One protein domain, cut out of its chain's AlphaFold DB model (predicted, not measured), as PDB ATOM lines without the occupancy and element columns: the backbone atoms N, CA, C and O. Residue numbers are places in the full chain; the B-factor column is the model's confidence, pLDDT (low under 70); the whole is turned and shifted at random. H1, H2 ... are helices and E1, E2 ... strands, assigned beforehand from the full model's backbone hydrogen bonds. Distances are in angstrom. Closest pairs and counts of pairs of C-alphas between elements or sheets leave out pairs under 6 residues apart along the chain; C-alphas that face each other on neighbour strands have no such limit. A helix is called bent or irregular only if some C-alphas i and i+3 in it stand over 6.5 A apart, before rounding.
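What this domain is: This is residues 282 to 395 of the 435 residues of an uncharacterized protein of Bacteroidetes bacterium (UniProt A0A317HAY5). An open, elongated chain of few contacts: the long helix H1 sticks out at one end with residues 282 to 295, and the two-stranded hairpin E1 and E2 reaches out toward the other end. From the hairpin the chain folds back through H3, which packs on the last part of H1, and H4, then turns through a loop into H5, a helix bent into an L whose second arm, H5b, returns to the hairpin near E1. The printed part has 114 residues, with five named helices and two named strands in the order H1, H2, E1, E2, H3, H4, H5; the sheet, E1 - E2, is antiparallel and the class is mostly helix. The whole is only just extended, close to loose, with a radius of gyration of the C-alphas of 20.1 A and spans of 69 by 36 by 28 A.

Where its parts are: H1 is residues 282 to 304, 33.2 A from first to last C-alpha, with C-alpha 282 at (14.368, -57.993, -27.713). H2, residues 308 to 311, precedes E1, residues 313 to 319, 19.2 A long, and E2, residues 324 to 330, 19.0 A long. C-alpha 324 is at (56.912, -39.067, 13.048). H3 is residues 334 to 345, 16.2 A long, and H4 is residues 347 to 352. H5, residues 363 to 395, was assigned as one helix by its hydrogen bonds but is bent: C-alphas 374 and 377 are 8.1 A apart. Its arms are H5a, residues 363 to 374, 16.4 A long, and H5b, residues 377 to 395, 26.9 A long, with C-alpha 395 at (70.935, -44.745, 12.685).

How they stand to each other: H1, with residues 299 to 304 alone, touches H3 at a shallow tilt of 8 degrees, opposite ways; the closest C-alphas, of Asn 300 and Ser 345, are 5.6 A apart. H2 and H3 are close but not clearly touching, with C-alphas 308 and 337 closest at 6.3 A. E1 and E2 form an antiparallel hairpin at 168 degrees, with N 315 and O 328 within hydrogen-bond range at 2.9 A. H3 and H4 touch only at the corner, closest at the C-alphas of Leu 343 and Phe 350, 4.7 A. H5a and H5b are about perpendicular at 80 degrees. The closest C-alphas of E1 and H5b, of Phe 317 and Arg 381, are 6.9 A apart. H3 and H5a are apart. Every O i to N i+4 pair is within hydrogen-bond range in H1, H3, H4 and H5a, and 14 of 15 in H5b; H2 is too short for such a pair.

The domain as a whole: The C-alphas of Tyr 282 and Ser 395, the two farthest apart, are 70.8 A apart. The printed part has no cut and no long link; H4 to H5 is short, the others tight. Mean pLDDT of the printed part is 83.4, with residue 282 under 70.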
ATOM      1  N   TYR A 282      13.586 -58.567 -26.612       69.50
ATOM      2  CA  TYR A 282      14.368 -57.993 -27.713       69.50
ATOM      3  C   TYR A 282      14.377 -56.457 -27.671       69.50
ATOM      4  O   TYR A 282      15.400 -55.828 -27.953       69.50
ATOM      5  N   ARG A 283      13.267 -55.834 -27.243       70.50
ATOM      6  CA  ARG A 283      13.224 -54.389 -26.963       70.50
ATOM      7  C   ARG A 283      14.135 -54.000 -25.802       70.50
ATOM      8  O   ARG A 283      14.894 -53.044 -25.944       70.50
ATOM      9  N   GLN A 284      14.094 -54.743 -24.696       71.56
ATOM     10  CA  GLN A 284      14.975 -54.516 -23.546       71.56
ATOM     11  C   GLN A 284      16.454 -54.686 -23.925       71.56
ATOM     12  O   GLN A 284      17.281 -53.866 -23.534       71.56
ATOM     13  N   TYR A 285      16.793 -55.678 -24.757       72.06
ATOM     14  CA  TYR A 285      18.156 -55.872 -25.259       72.06
ATOM     15  C   TYR A 285      18.661 -54.688 -26.097       72.06
ATOM     16  O   TYR A 285      19.758 -54.186 -25.850       72.06
ATOM     17  N   GLN A 286      17.860 -54.178 -27.042       72.56
ATOM     18  CA  GLN A 286      18.255 -52.993 -27.817       72.56
ATOM     19  C   GLN A 286      18.375 -51.730 -26.953       72.56
ATOM     20  O   GLN A 286      19.278 -50.923 -27.176       72.56
ATOM     21  N   GLN A 287      17.506 -51.565 -25.951       76.62
ATOM     22  CA  GLN A 287      17.618 -50.471 -24.984       76.62
ATOM     23  C   GLN A 287      18.914 -50.576 -24.172       76.62
ATOM     24  O   GLN A 287      19.638 -49.589 -24.074       76.62
ATOM     25  N   ALA A 288      19.258 -51.770 -23.681       76.50
ATOM     26  CA  ALA A 288      20.498 -52.011 -22.947       76.50
ATOM     27  C   ALA A 288      21.754 -51.767 -23.805       76.50
ATOM     28  O   ALA A 288      22.727 -51.209 -23.306       76.50
ATOM     29  N   LEU A 289      21.745 -52.130 -25.093       73.62
ATOM     30  CA  LEU A 289      22.841 -51.809 -26.020       73.62
ATOM     31  C   LEU A 289      23.022 -50.293 -26.192       73.62
ATOM     32  O   LEU A 289      24.132 -49.790 -26.025       73.62
ATOM     33  N   ALA A 290      21.938 -49.563 -26.472       80.56
ATOM     34  CA  ALA A 290      21.981 -48.112 -26.652       80.56
ATOM     35  C   ALA A 290      22.368 -47.367 -25.360       80.56
ATOM     36  O   ALA A 290      23.098 -46.377 -25.401       80.56
ATOM     37  N   GLU A 291      21.912 -47.851 -24.201       80.31
ATOM     38  CA  GLU A 291      22.285 -47.311 -22.894       80.31
ATOM     39  C   GLU A 291      23.758 -47.594 -22.563       80.31
ATOM     40  O   GLU A 291      24.467 -46.675 -22.157       80.31
ATOM     41  N   ASN A 292      24.261 -48.805 -22.824       72.88
ATOM     42  CA  ASN A 292      25.677 -49.139 -22.659       72.88
ATOM     43  C   ASN A 292      26.583 -48.281 -23.558       72.88
ATOM     44  O   ASN A 292      27.606 -47.783 -23.089       72.88
ATOM     45  N   GLU A 293      26.212 -48.066 -24.827       76.94
ATOM     46  CA  GLU A 293      26.975 -47.196 -25.731       76.94
ATOM     47  C   GLU A 293      26.983 -45.747 -25.225       76.94
ATOM     48  O   GLU A 293      28.038 -45.112 -25.158       76.94
ATOM     49  N   LYS A 294      25.827 -45.236 -24.786       80.81
ATOM     50  CA  LYS A 294      25.716 -43.899 -24.199       80.81
ATOM     51  C   LYS A 294      26.576 -43.758 -22.935       80.81
ATOM     52  O   LYS A 294      27.322 -42.787 -22.822       80.81
ATOM     53  N   ILE A 295      26.531 -44.730 -22.021       78.81
ATOM     54  CA  ILE A 295      27.361 -44.758 -20.806       78.81
ATOM     55  C   ILE A 295      28.851 -44.791 -21.171       78.81
ATOM     56  O   ILE A 295      29.640 -44.076 -20.553       78.81
ATOM     57  N   ALA A 296      29.254 -45.561 -22.185       75.50
ATOM     58  CA  ALA A 296      30.636 -45.591 -22.663       75.50
ATOM     59  C   ALA A 296      31.078 -44.234 -23.245       75.50
ATOM     60  O   ALA A 296      32.173 -43.759 -22.940       75.50
ATOM     61  N   GLN A 297      30.221 -43.564 -24.025       79.38
ATOM     62  CA  GLN A 297      30.489 -42.223 -24.555       79.38
ATOM     63  C   GLN A 297      30.597 -41.171 -23.436       79.38
ATOM     64  O   GLN A 297      31.553 -40.390 -23.426       79.38
ATOM     65  N   GLU A 298      29.673 -41.170 -22.468       84.75
ATOM     66  CA  GLU A 298      29.693 -40.268 -21.306       84.75
ATOM     67  C   GLU A 298      30.929 -40.505 -20.422       84.75
ATOM     68  O   GLU A 298      31.608 -39.552 -20.034       84.75
ATOM     69  N   THR A 299      31.282 -41.769 -20.178       80.38
ATOM     70  CA  THR A 299      32.470 -42.168 -19.404       80.38
ATOM     71  C   THR A 299      33.758 -41.717 -20.096       80.38
ATOM     72  O   THR A 299      34.598 -41.060 -19.478       80.38
ATOM     73  N   ASN A 300      33.882 -41.955 -21.404       79.56
ATOM     74  CA  ASN A 300      35.031 -41.513 -22.200       79.56
ATOM     75  C   ASN A 300      35.136 -39.982 -22.300       79.56
ATOM     76  O   ASN A 300      36.242 -39.439 -22.371       79.56
ATOM     77  N   ALA A 301      34.012 -39.259 -22.289       83.94
ATOM     78  CA  ALA A 301      34.003 -37.800 -22.214       83.94
ATOM     79  C   ALA A 301      34.430 -37.291 -20.825       83.94
ATOM     80  O   ALA A 301      35.227 -36.357 -20.737       83.94
ATOM     81  N   ALA A 302      33.960 -37.922 -19.744       84.75
ATOM     82  CA  ALA A 302      34.359 -37.593 -18.377       84.75
ATOM     83  C   ALA A 302      35.862 -37.829 -18.148       84.75
ATOM     84  O   ALA A 302      36.551 -36.954 -17.621       84.75
ATOM     85  N   TYR A 303      36.385 -38.959 -18.626       82.62
ATOM     86  CA  TYR A 303      37.805 -39.297 -18.580       82.62
ATOM     87  C   TYR A 303      38.687 -38.262 -19.293       82.62
ATOM     88  O   TYR A 303      39.672 -37.811 -18.713       82.62
ATOM     89  N   LYS A 304      38.304 -37.773 -20.480       80.12
ATOM     90  CA  LYS A 304      39.060 -36.724 -21.201       80.12
ATOM     91  C   LYS A 304      39.189 -35.391 -20.448       80.12
ATOM     92  O   LYS A 304      40.065 -34.601 -20.790       80.12
ATOM     93  N   ASN A 305      38.353 -35.141 -19.438       84.31
ATOM     94  CA  ASN A 305      38.419 -33.942 -18.597       84.31
ATOM     95  C   ASN A 305      39.302 -34.118 -17.345       84.31
ATOM     96  O   ASN A 305      39.552 -33.145 -16.629       84.31
ATOM     97  N   LEU A 306      39.778 -35.336 -17.060       86.19
ATOM     98  CA  LEU A 306      40.725 -35.579 -15.976       86.19
ATOM     99  C   LEU A 306      42.116 -35.044 -16.339       86.19
ATOM    100  O   LEU A 306      42.543 -35.022 -17.491       86.19
ATOM    101  N   THR A 307      42.852 -34.635 -15.314       86.31
ATOM    102  CA  THR A 307      44.250 -34.186 -15.410       86.31
ATOM    103  C   THR A 307      45.093 -34.887 -14.342       86.31
ATOM    104  O   THR A 307      44.523 -35.331 -13.338       86.31
ATOM    105  N   PRO A 308      46.436 -34.929 -14.449       85.56
ATOM    106  CA  PRO A 308      47.283 -35.492 -13.389       85.56
ATOM    107  C   PRO A 308      46.981 -34.896 -12.000       85.56
ATOM    108  O   PRO A 308      46.898 -35.611 -11.001       85.56
ATOM    109  N   LYS A 309      46.664 -33.594 -11.955       87.19
ATOM    110  CA  LYS A 309      46.264 -32.855 -10.743       87.19
ATOM    111  C   LYS A 309      44.936 -33.298 -10.128       87.19
ATOM    112  O   LYS A 309      44.728 -33.080  -8.937       87.19
ATOM    113  N   SER A 310      44.041 -33.902 -10.908       84.50
ATOM    114  CA  SER A 310      42.736 -34.370 -10.421       84.50
ATOM    115  C   SER A 310      42.794 -35.711  -9.678       84.50
ATOM    116  O   SER A 310      41.862 -36.023  -8.945       84.50
ATOM    117  N   ILE A 311      43.894 -36.468  -9.803       84.06
ATOM    118  CA  ILE A 311      44.069 -37.790  -9.171       84.06
ATOM    119  C   ILE A 311      45.301 -37.861  -8.245       84.06
ATOM    120  O   ILE A 311      45.896 -38.918  -8.035       84.06
ATOM    121  N   VAL A 312      45.689 -36.717  -7.673       84.56
ATOM    122  CA  VAL A 312      46.808 -36.603  -6.725       84.56
ATOM    123  C   VAL A 312      46.570 -37.480  -5.494       84.56
ATOM    124  O   VAL A 312      45.637 -37.265  -4.720       84.56
ATOM    125  N   SER A 313      47.472 -38.431  -5.267       83.06
ATOM    126  CA  SER A 313      47.452 -39.297  -4.089       83.06
ATOM    127  C   SER A 313      48.020 -38.554  -2.881       83.06
ATOM    128  O   SER A 313      49.186 -38.159  -2.890       83.06
ATOM    129  N   ARG A 314      47.212 -38.378  -1.828       83.50
ATOM    130  CA  ARG A 314      47.643 -37.810  -0.540       83.50
ATOM    131  C   ARG A 314      47.533 -38.840   0.574       83.50
ATOM    132  O   ARG A 314      46.516 -39.518   0.697       83.50
ATOM    133  N   LEU A 315      48.563 -38.920   1.408       83.19
ATOM    134  CA  LEU A 315      48.614 -39.794   2.571       83.19
ATOM    135  C   LEU A 315      49.319 -39.070   3.720       83.19
ATOM    136  O   LEU A 315      50.529 -38.876   3.677       83.19
ATOM    137  N   ASN A 316      48.574 -38.724   4.766       83.44
ATOM    138  CA  ASN A 316      49.175 -38.345   6.038       83.44
ATOM    139  C   ASN A 316      49.684 -39.620   6.739       83.44
ATOM    140  O   ASN A 316      48.920 -40.569   6.956       83.44
ATOM    141  N   PHE A 317      50.978 -39.666   7.053       82.44
ATOM    142  CA  PHE A 317      51.616 -40.776   7.750       82.44
ATOM    143  C   PHE A 317      51.956 -40.362   9.181       82.44
ATOM    144  O   PHE A 317      52.758 -39.453   9.389       82.44
ATOM    145  N   LYS A 318      51.388 -41.076  10.162       83.19
ATOM    146  CA  LYS A 318      51.713 -40.924  11.587       83.19
ATOM    147  C   LYS A 318      52.236 -42.233  12.151       83.19
ATOM    148  O   LYS A 318      51.530 -43.242  12.120       83.19
ATOM    149  N   ASP A 319      53.437 -42.202  12.716       78.06
ATOM    150  CA  ASP A 319      53.976 -43.301  13.512       78.06
ATOM    151  C   ASP A 319      54.127 -42.874  14.981       78.06
ATOM    152  O   ASP A 319      55.140 -42.267  15.342       78.06
ATOM    153  N   PRO A 320      53.142 -43.183  15.848       76.00
ATOM    154  CA  PRO A 320      53.168 -42.777  17.253       76.00
ATOM    155  C   PRO A 320      54.271 -43.477  18.057       76.00
ATOM    156  O   PRO A 320      54.647 -42.990  19.116       76.00
ATOM    157  N   ASN A 321      54.821 -44.592  17.561       79.56
ATOM    158  CA  ASN A 321      55.931 -45.281  18.224       79.56
ATOM    159  C   ASN A 321      57.262 -44.541  18.028       79.56
ATOM    160  O   ASN A 321      58.170 -44.679  18.844       79.56
ATOM    161  N   ASN A 322      57.368 -43.767  16.944       75.75
ATOM    162  CA  ASN A 322      58.584 -43.084  16.508       75.75
ATOM    163  C   ASN A 322      58.431 -41.546  16.480       75.75
ATOM    164  O   ASN A 322      59.364 -40.853  16.084       75.75
ATOM    165  N   ASN A 323      57.274 -41.010  16.900       80.44
ATOM    166  CA  ASN A 323      56.911 -39.583  16.864       80.44
ATOM    167  C   ASN A 323      57.140 -38.902  15.499       80.44
ATOM    168  O   ASN A 323      57.543 -37.740  15.433       80.44
ATOM    169  N   LEU A 324      56.866 -39.618  14.404       79.44
ATOM    170  CA  LEU A 324      56.912 -39.067  13.048       79.44
ATOM    171  C   LEU A 324      55.501 -38.753  12.549       79.44
ATOM    172  O   LEU A 324      54.616 -39.603  12.629       79.44
ATOM    173  N   ASP A 325      55.324 -37.556  12.002       83.38
ATOM    174  CA  ASP A 325      54.106 -37.086  11.338       83.38
ATOM    175  C   ASP A 325      54.541 -36.320  10.083       83.38
ATOM    176  O   ASP A 325      55.283 -35.340  10.187       83.38
ATOM    177  N   PHE A 326      54.169 -36.806   8.899       82.44
ATOM    178  CA  PHE A 326      54.448 -36.121   7.637       82.44
ATOM    179  C   PHE A 326      53.390 -36.427   6.577       82.44
ATOM    180  O   PHE A 326      52.809 -37.513   6.538       82.44
ATOM    181  N   ASP A 327      53.182 -35.471   5.674       83.25
ATOM    182  CA  ASP A 327      52.276 -35.621   4.542       83.25
ATOM    183  C   ASP A 327      53.036 -36.064   3.291       83.25
ATOM    184  O   ASP A 327      53.940 -35.385   2.801       83.25
ATOM    185  N   PHE A 328      52.642 -37.211   2.746       83.06
ATOM    186  CA  PHE A 328      53.046 -37.660   1.423       83.06
ATOM    187  C   PHE A 328      52.038 -37.165   0.382       83.06
ATOM    188  O   PHE A 328      50.830 -37.373   0.523       83.06
ATOM    189  N   GLN A 329      52.540 -36.554  -0.691       85.69
ATOM    190  CA  GLN A 329      51.759 -36.198  -1.871       85.69
ATOM    191  C   GLN A 329      52.475 -36.698  -3.130       85.69
ATOM    192  O   GLN A 329      53.649 -36.396  -3.334       85.69
ATOM    193  N   PHE A 330      51.750 -37.415  -3.987       85.31
ATOM    194  CA  PHE A 330      52.211 -37.855  -5.301       85.31
ATOM    195  C   PHE A 330      51.239 -37.384  -6.386       85.31
ATOM    196  O   PHE A 330      50.049 -37.705  -6.352       85.31
ATOM    197  N   GLU A 331      51.756 -36.613  -7.340       86.56
ATOM    198  CA  GLU A 331      51.083 -36.261  -8.592       86.56
ATOM    199  C   GLU A 331      51.648 -37.186  -9.685       86.56
ATOM    200  O   GLU A 331      52.876 -37.273  -9.787       86.56
ATOM    201  N   PRO A 332      50.812 -37.901 -10.462       87.44
ATOM    202  CA  PRO A 332      51.294 -38.731 -11.564       87.44
ATOM    203  C   PRO A 332      52.056 -37.903 -12.598       87.44
ATOM    204  O   PRO A 332      51.717 -36.746 -12.855       87.44
ATOM    205  N   ASP A 333      53.058 -38.502 -13.236       90.50
ATOM    206  CA  ASP A 333      53.694 -37.875 -14.387       90.50
ATOM    207  C   ASP A 333      52.774 -37.940 -15.630       90.50
ATOM    208  O   ASP A 333      51.879 -38.788 -15.708       90.50
ATOM    209  N   PRO A 334      52.974 -37.065 -16.635       86.62
ATOM    210  CA  PRO A 334      52.107 -37.032 -17.811       86.62
ATOM    211  C   PRO A 334      52.092 -38.318 -18.652       86.62
ATOM    212  O   PRO A 334      51.104 -38.551 -19.344       86.62
ATOM    213  N   ALA A 335      53.152 -39.136 -18.624       88.38
ATOM    214  CA  ALA A 335      53.248 -40.336 -19.451       88.38
ATOM    215  C   ALA A 335      52.495 -41.514 -18.819       88.38
ATOM    216  O   ALA A 335      51.660 -42.126 -19.487       88.38
ATOM    217  N   THR A 336      52.703 -41.780 -17.524       85.19
ATOM    218  CA  THR A 336      51.929 -42.809 -16.806       85.19
ATOM    219  C   THR A 336      50.454 -42.425 -16.686       85.19
ATOM    220  O   THR A 336      49.586 -43.289 -16.799       85.19
ATOM    221  N   PHE A 337      50.146 -41.126 -16.560       88.75
ATOM    222  CA  PHE A 337      48.775 -40.629 -16.664       88.75
ATOM    223  C   PHE A 337      48.161 -40.952 -18.033       88.75
ATOM    224  O   PHE A 337      47.099 -41.562 -18.083       88.75
ATOM    225  N   ALA A 338      48.825 -40.604 -19.141       87.19
ATOM    226  CA  ALA A 338      48.309 -40.875 -20.485       87.19
ATOM    227  C   ALA A 338      48.071 -42.375 -20.742       87.19
ATOM    228  O   ALA A 338      47.035 -42.734 -21.297       87.19
ATOM    229  N   GLN A 339      48.974 -43.244 -20.276       87.94
ATOM    230  CA  GLN A 339      48.811 -44.697 -20.365       87.94
ATOM    231  C   GLN A 339      47.602 -45.193 -19.557       87.94
ATOM    232  O   GLN A 339      46.812 -45.987 -20.060       87.94
ATOM    233  N   ALA A 340      47.417 -44.701 -18.327       88.19
ATOM    234  CA  ALA A 340      46.237 -45.028 -17.529       88.19
ATOM    235  C   ALA A 340      44.942 -44.571 -18.223       88.19
ATOM    236  O   ALA A 340      43.989 -45.340 -18.285       88.19
ATOM    237  N   MET A 341      44.929 -43.365 -18.805       86.69
ATOM    238  CA  MET A 341      43.781 -42.843 -19.551       86.69
ATOM    239  C   MET A 341      43.461 -43.662 -20.809       86.69
ATOM    240  O   MET A 341      42.286 -43.843 -21.130       86.69
ATOM    241  N   GLU A 342      44.476 -44.152 -21.524       87.25
ATOM    242  CA  GLU A 342      44.292 -45.041 -22.675       87.25
ATOM    243  C   GLU A 342      43.661 -46.368 -22.242       87.25
ATOM    244  O   GLU A 342      42.635 -46.759 -22.797       87.25
ATOM    245  N   LEU A 343      44.196 -46.999 -21.190       87.81
ATOM    246  CA  LEU A 343      43.659 -48.245 -20.640       87.81
ATOM    247  C   LEU A 343      42.240 -48.086 -20.069       87.81
ATOM    248  O   LEU A 343      41.450 -49.013 -20.172       87.81
ATOM    249  N   THR A 344      41.869 -46.943 -19.482       84.12
ATOM    250  CA  THR A 344      40.491 -46.752 -18.983       84.12
ATOM    251  C   THR A 344      39.487 -46.390 -20.074       84.12
ATOM    252  O   THR A 344      38.291 -46.551 -19.851       84.12
ATOM    253  N   SER A 345      39.937 -45.884 -21.228       81.88
ATOM    254  CA  SER A 345      39.044 -45.440 -22.316       81.88
ATOM    255  C   SER A 345      38.811 -46.501 -23.401       81.88
ATOM    256  O   SER A 345      37.926 -46.338 -24.243       81.88
ATOM    257  N   ASP A 346      39.618 -47.561 -23.406       82.62
ATOM    258  CA  ASP A 346      39.632 -48.624 -24.408       82.62
ATOM    259  C   ASP A 346      39.649 -49.986 -23.696       82.62
ATOM    260  O   ASP A 346      40.660 -50.418 -23.139       82.62
ATOM    261  N   ILE A 347      38.489 -50.648 -23.674       80.75
ATOM    262  CA  ILE A 347      38.290 -51.890 -22.918       80.75
ATOM    263  C   ILE A 347      39.059 -53.078 -23.517       80.75
ATOM    264  O   ILE A 347      39.459 -53.977 -22.778       80.75
ATOM    265  N   GLU A 348      39.329 -53.079 -24.825       82.69
ATOM    266  CA  GLU A 348      40.130 -54.125 -25.471       82.69
ATOM    267  C   GLU A 348      41.608 -53.975 -25.092       82.69
ATOM    268  O   GLU A 348      42.268 -54.959 -24.741       82.69
ATOM    269  N   LYS A 349      42.120 -52.736 -25.048       86.56
ATOM    270  CA  LYS A 349      43.459 -52.447 -24.506       86.56
ATOM    271  C   LYS A 349      43.565 -52.736 -23.015       86.56
ATOM    272  O   LYS A 349      44.591 -53.252 -22.580       86.56
ATOM    273  N   PHE A 350      42.519 -52.455 -22.236       88.38
ATOM    274  CA  PHE A 350      42.485 -52.814 -20.818       88.38
ATOM    275  C   PHE A 350      42.682 -54.316 -20.609       88.38
ATOM    276  O   PHE A 350      43.513 -54.712 -19.797       88.38
ATOM    277  N   TRP A 351      41.941 -55.157 -21.336       85.62
ATOM    278  CA  TRP A 351      42.048 -56.607 -21.174       85.62
ATOM    279  C   TRP A 351      43.360 -57.162 -21.730       85.62
ATOM    280  O   TRP A 351      44.014 -57.941 -21.037       85.62
ATOM    281  N   SER A 352      43.794 -56.707 -22.908       87.94
ATOM    282  CA  SER A 352      45.053 -57.158 -23.521       87.94
ATOM    283  C   SER A 352      46.314 -56.687 -22.784       87.94
ATOM    284  O   SER A 352      47.354 -57.337 -22.869       87.94
ATOM    285  N   PHE A 353      46.235 -55.639 -21.955       89.31
ATOM    286  CA  PHE A 353      47.299 -55.297 -20.999       89.31
ATOM    287  C   PHE A 353      47.596 -56.434 -20.001       89.31
ATOM    288  O   PHE A 353      48.707 -56.524 -19.474       89.31
ATOM    289  N   PHE A 354      46.626 -57.320 -19.757       91.31
ATOM    290  CA  PHE A 354      46.785 -58.502 -18.915       91.31
ATOM    291  C   PHE A 354      47.062 -59.785 -19.706       91.31
ATOM    292  O   PHE A 354      47.043 -60.854 -19.103       91.31
ATOM    293  N   ASP A 355      47.341 -59.729 -21.010       90.75
ATOM    294  CA  ASP A 355      47.736 -60.925 -21.754       90.75
ATOM    295  C   ASP A 355      49.175 -61.352 -21.433       90.75
ATOM    296  O   ASP A 355      50.121 -60.562 -21.364       90.75
ATOM    297  N   GLY A 356      49.344 -62.658 -21.234       88.94
ATOM    298  CA  GLY A 356      50.636 -63.302 -21.078       88.94
ATOM    299  C   GLY A 356      51.426 -63.354 -22.393       88.94
ATOM    300  O   GLY A 356      50.887 -63.128 -23.477       88.94
ATOM    301  N   PRO A 357      52.716 -63.737 -22.341       84.75
ATOM    302  CA  PRO A 357      53.559 -63.865 -23.532       84.75
ATOM    303  C   PRO A 357      53.105 -64.972 -24.503       84.75
ATOM    304  O   PRO A 357      53.646 -65.067 -25.601       84.75
ATOM    305  N   ASP A 358      52.141 -65.815 -24.112       85.19
ATOM    306  CA  ASP A 358      51.472 -66.803 -24.964       85.19
ATOM    307  C   ASP A 358      50.119 -66.321 -25.531       85.19
ATOM    308  O   ASP A 358      49.397 -67.121 -26.126       85.19
ATOM    309  N   GLY A 359      49.773 -65.037 -25.356       82.25
ATOM    310  CA  GLY A 359      48.534 -64.431 -25.858       82.25
ATOM    311  C   GLY A 359      47.273 -64.888 -25.122       82.25
ATOM    312  O   GLY A 359      46.200 -64.930 -25.718       82.25
ATOM    313  N   LYS A 360      47.401 -65.304 -23.855       87.44
ATOM    314  CA  LYS A 360      46.272 -65.710 -23.003       87.44
ATOM    315  C   LYS A 360      46.162 -64.811 -21.772       87.44
ATOM    316  O   LYS A 360      47.205 -64.444 -21.233       87.44
ATOM    317  N   PRO A 361      44.955 -64.588 -21.223       88.81
ATOM    318  CA  PRO A 361      44.785 -63.742 -20.045       88.81
ATOM    319  C   PRO A 361      45.567 -64.233 -18.815       88.81
ATOM    320  O   PRO A 361      45.251 -65.274 -18.221       88.81
ATOM    321  N   ASP A 362      46.547 -63.446 -18.368       91.19
ATOM    322  CA  ASP A 362      47.228 -63.606 -17.087       91.19
ATOM    323  C   ASP A 362      46.317 -63.117 -15.951       91.19
ATOM    324  O   ASP A 362      46.397 -62.003 -15.420       91.19
ATOM    325  N   ARG A 363      45.447 -64.035 -15.521       88.06
ATOM    326  CA  ARG A 363      44.554 -63.859 -14.369       88.06
ATOM    327  C   ARG A 363      45.300 -63.490 -13.082       88.06
ATOM    328  O   ARG A 363      44.692 -62.906 -12.186       88.06
ATOM    329  N   ARG A 364      46.593 -63.822 -12.952       90.12
ATOM    330  CA  ARG A 364      47.405 -63.468 -11.781       90.12
ATOM    331  C   ARG A 364      47.874 -62.018 -11.863       90.12
ATOM    332  O   ARG A 364      47.819 -61.336 -10.842       90.12
ATOM    333  N   ALA A 365      48.293 -61.540 -13.035       88.75
ATOM    334  CA  ALA A 365      48.589 -60.125 -13.258       88.75
ATOM    335  C   ALA A 365      47.346 -59.254 -13.008       88.75
ATOM    336  O   ALA A 365      47.421 -58.298 -12.235       88.75
ATOM    337  N   PHE A 366      46.189 -59.649 -13.551       89.75
ATOM    338  CA  PHE A 366      44.918 -58.957 -13.316       89.75
ATOM    339  C   PHE A 366      44.524 -58.928 -11.829       89.75
ATOM    340  O   PHE A 366      44.244 -57.863 -11.276       89.75
ATOM    341  N   LEU A 367      44.569 -60.076 -11.137       89.00
ATOM    342  CA  LEU A 367      44.257 -60.134  -9.705       89.00
ATOM    343  C   LEU A 367      45.218 -59.279  -8.867       89.00
ATOM    344  O   LEU A 367      44.774 -58.617  -7.930       89.00
ATOM    345  N   HIS A 368      46.513 -59.254  -9.201       89.56
ATOM    346  CA  HIS A 368      47.480 -58.375  -8.538       89.56
ATOM    347  C   HIS A 368      47.173 -56.899  -8.780       89.56
ATOM    348  O   HIS A 368      47.226 -56.124  -7.832       89.56
ATOM    349  N   PHE A 369      46.809 -56.502 -10.001       91.31
ATOM    350  CA  PHE A 369      46.415 -55.126 -10.313       91.31
ATOM    351  C   PHE A 369      45.202 -54.683  -9.480       91.31
ATOM    352  O   PHE A 369      45.268 -53.669  -8.781       91.31
ATOM    353  N   VAL A 370      44.134 -55.490  -9.457       89.81
ATOM    354  CA  VAL A 370      42.923 -55.216  -8.663       89.81
ATOM    355  C   VAL A 370      43.230 -55.196  -7.160       89.81
ATOM    356  O   VAL A 370      42.842 -54.259  -6.459       89.81
ATOM    357  N   TYR A 371      43.971 -56.186  -6.650       89.00
ATOM    358  CA  TYR A 371      44.367 -56.242  -5.240       89.00
ATOM    359  C   TYR A 371      45.206 -55.024  -4.838       89.00
ATOM    360  O   TYR A 371      44.973 -54.445  -3.772       89.00
ATOM    361  N   ASN A 372      46.146 -54.611  -5.692       89.50
ATOM    362  CA  ASN A 372      47.011 -53.464  -5.454       89.50
ATOM    363  C   ASN A 372      46.225 -52.151  -5.456       89.50
ATOM    364  O   ASN A 372      46.447 -51.340  -4.561       89.50
ATOM    365  N   GLY A 373      45.285 -51.964  -6.389       86.75
ATOM    366  CA  GLY A 373      44.402 -50.794  -6.420       86.75
ATOM    367  C   GLY A 373      43.553 -50.675  -5.150       86.75
ATOM    368  O   GLY A 373      43.568 -49.640  -4.487       86.75
ATOM    369  N   ILE A 374      42.895 -51.764  -4.737       89.19
ATOM    370  CA  ILE A 374      42.055 -51.789  -3.524       89.19
ATOM    371  C   ILE A 374      42.887 -51.557  -2.247       89.19
ATOM    372  O   ILE A 374      42.438 -50.880  -1.322       89.19
ATOM    373  N   ASN A 375      44.108 -52.100  -2.170       87.31
ATOM    374  CA  ASN A 375      44.933 -52.062  -0.955       87.31
ATOM    375  C   ASN A 375      46.025 -50.977  -0.956       87.31
ATOM    376  O   ASN A 375      46.801 -50.907   0.003       87.31
ATOM    377  N   GLN A 376      46.087 -50.116  -1.977       83.75
ATOM    378  CA  GLN A 376      47.180 -49.166  -2.228       83.75
ATOM    379  C   GLN A 376      47.587 -48.378  -0.969       83.75
ATOM    380  O   GLN A 376      48.730 -48.451  -0.510       83.75
ATOM    381  N   GLY A 377      46.628 -47.701  -0.328       82.69
ATOM    382  CA  GLY A 377      46.864 -46.900   0.879       82.69
ATOM    383  C   GLY A 377      47.215 -47.704   2.142       82.69
ATOM    384  O   GLY A 377      47.691 -47.131   3.122       82.69
ATOM    385  N   ARG A 378      46.993 -49.025   2.168       85.12
ATOM    386  CA  ARG A 378      47.482 -49.908   3.244       85.12
ATOM    387  C   ARG A 378      48.926 -50.330   2.976       85.12
ATOM    388  O   ARG A 378      49.749 -50.240   3.883       85.12
ATOM    389  N   MET A 379      49.233 -50.725   1.741       84.00
ATOM    390  CA  MET A 379      50.582 -51.131   1.339       84.00
ATOM    391  C   MET A 379      51.596 -49.996   1.523       84.00
ATOM    392  O   MET A 379      52.640 -50.220   2.129       84.00
ATOM    393  N   PHE A 380      51.260 -48.766   1.110       83.56
ATOM    394  CA  PHE A 380      52.139 -47.608   1.320       83.56
ATOM    395  C   PHE A 380      52.424 -47.328   2.801       83.56
ATOM    396  O   PHE A 380      53.574 -47.081   3.155       83.56
ATOM    397  N   ARG A 381      51.421 -47.419   3.689       83.25
ATOM    398  CA  ARG A 381      51.624 -47.200   5.135       83.25
ATOM    399  C   ARG A 381      52.539 -48.247   5.766       83.25
ATOM    400  O   ARG A 381      53.416 -47.881   6.544       83.25
ATOM    401  N   GLU A 382      52.378 -49.525   5.423       85.75
ATOM    402  CA  GLU A 382      53.273 -50.572   5.936       85.75
ATOM    403  C   GLU A 382      54.692 -50.449   5.360       85.75
ATOM    404  O   GLU A 382      55.660 -50.579   6.107       85.75
ATOM    405  N   ALA A 383      54.839 -50.105   4.076       84.62
ATOM    406  CA  ALA A 383      56.146 -49.843   3.469       84.62
ATOM    407  C   ALA A 383      56.863 -48.646   4.125       84.62
ATOM    408  O   ALA A 383      58.046 -48.741   4.463       84.62
ATOM    409  N   MET A 384      56.153 -47.539   4.378       83.12
ATOM    410  CA  MET A 384      56.689 -46.382   5.108       83.12
ATOM    411  C   MET A 384      57.099 -46.748   6.539       83.12
ATOM    412  O   MET A 384      58.222 -46.449   6.939       83.12
ATOM    413  N   ARG A 385      56.255 -47.471   7.291       82.44
ATOM    414  CA  ARG A 385      56.582 -47.951   8.647       82.44
ATOM    415  C   ARG A 385      57.815 -48.858   8.662       82.44
ATOM    416  O   ARG A 385      58.679 -48.703   9.523       82.44
ATOM    417  N   GLN A 386      57.926 -49.796   7.722       83.31
ATOM    418  CA  GLN A 386      59.111 -50.653   7.603       83.31
ATOM    419  C   GLN A 386      60.368 -49.837   7.277       83.31
ATOM    420  O   GLN A 386      61.414 -50.073   7.877       83.31
ATOM    421  N   THR A 387      60.251 -48.842   6.394       82.81
ATOM    422  CA  THR A 387      61.354 -47.948   6.005       82.81
ATOM    423  C   THR A 387      61.828 -47.099   7.185       82.81
ATOM    424  O   THR A 387      63.024 -47.056   7.459       82.81
ATOM    425  N   VAL A 388      60.904 -46.498   7.942       80.38
ATOM    426  CA  VAL A 388      61.185 -45.762   9.188       80.38
ATOM    427  C   VAL A 388      61.908 -46.654  10.197       80.38
ATOM    428  O   VAL A 388      62.989 -46.303  10.666       80.38
ATOM    429  N   ASN A 389      61.371 -47.843  10.483       79.88
ATOM    430  CA  ASN A 389      61.985 -48.777  11.429       79.88
ATOM    431  C   ASN A 389      63.378 -49.249  10.968       79.88
ATOM    432  O   ASN A 389      64.274 -49.421  11.796       79.88
ATOM    433  N   ALA A 390      63.590 -49.427   9.660       81.69
ATOM    434  CA  ALA A 390      64.894 -49.764   9.093       81.69
ATOM    435  C   ALA A 390      65.892 -48.596   9.191       81.69
ATOM    436  O   ALA A 390      67.030 -48.816   9.602       81.69
ATOM    437  N   MET A 391      65.469 -47.362   8.889       78.94
ATOM    438  CA  MET A 391      66.296 -46.158   9.041       78.94
ATOM    439  C   MET A 391      66.690 -45.919  10.500       78.94
ATOM    440  O   MET A 391      67.858 -45.666  10.772       78.94
ATOM    441  N   ILE A 392      65.755 -46.068  11.445       78.25
ATOM    442  CA  ILE A 392      66.043 -45.971  12.884       78.25
ATOM    443  C   ILE A 392      67.032 -47.064  13.304       78.25
ATOM    444  O   ILE A 392      68.020 -46.790  13.979       78.25
ATOM    445  N   LYS A 393      66.837 -48.307  12.847       79.81
ATOM    446  CA  LYS A 393      67.772 -49.407  13.124       79.81
ATOM    447  C   LYS A 393      69.171 -49.175  12.532       79.81
ATOM    448  O   LYS A 393      70.141 -49.648  13.115       79.81
ATOM    449  N   ALA A 394      69.275 -48.469  11.406       75.75
ATOM    450  CA  ALA A 394      70.543 -48.101  10.778       75.75
ATOM    451  C   ALA A 394      71.208 -46.864  11.416       75.75
ATOM    452  O   ALA A 394      72.433 -46.767  11.397       75.75
ATOM    453  N   SER A 395      70.429 -45.939  11.991       70.56
ATOM    454  CA  SER A 395      70.935 -44.745  12.685       70.56
ATOM    455  C   SER A 395      71.333 -45.005  14.141       70.56
ATOM    456  O   SER A 395      72.111 -44.235  14.710       70.56
TER     457      SER A 395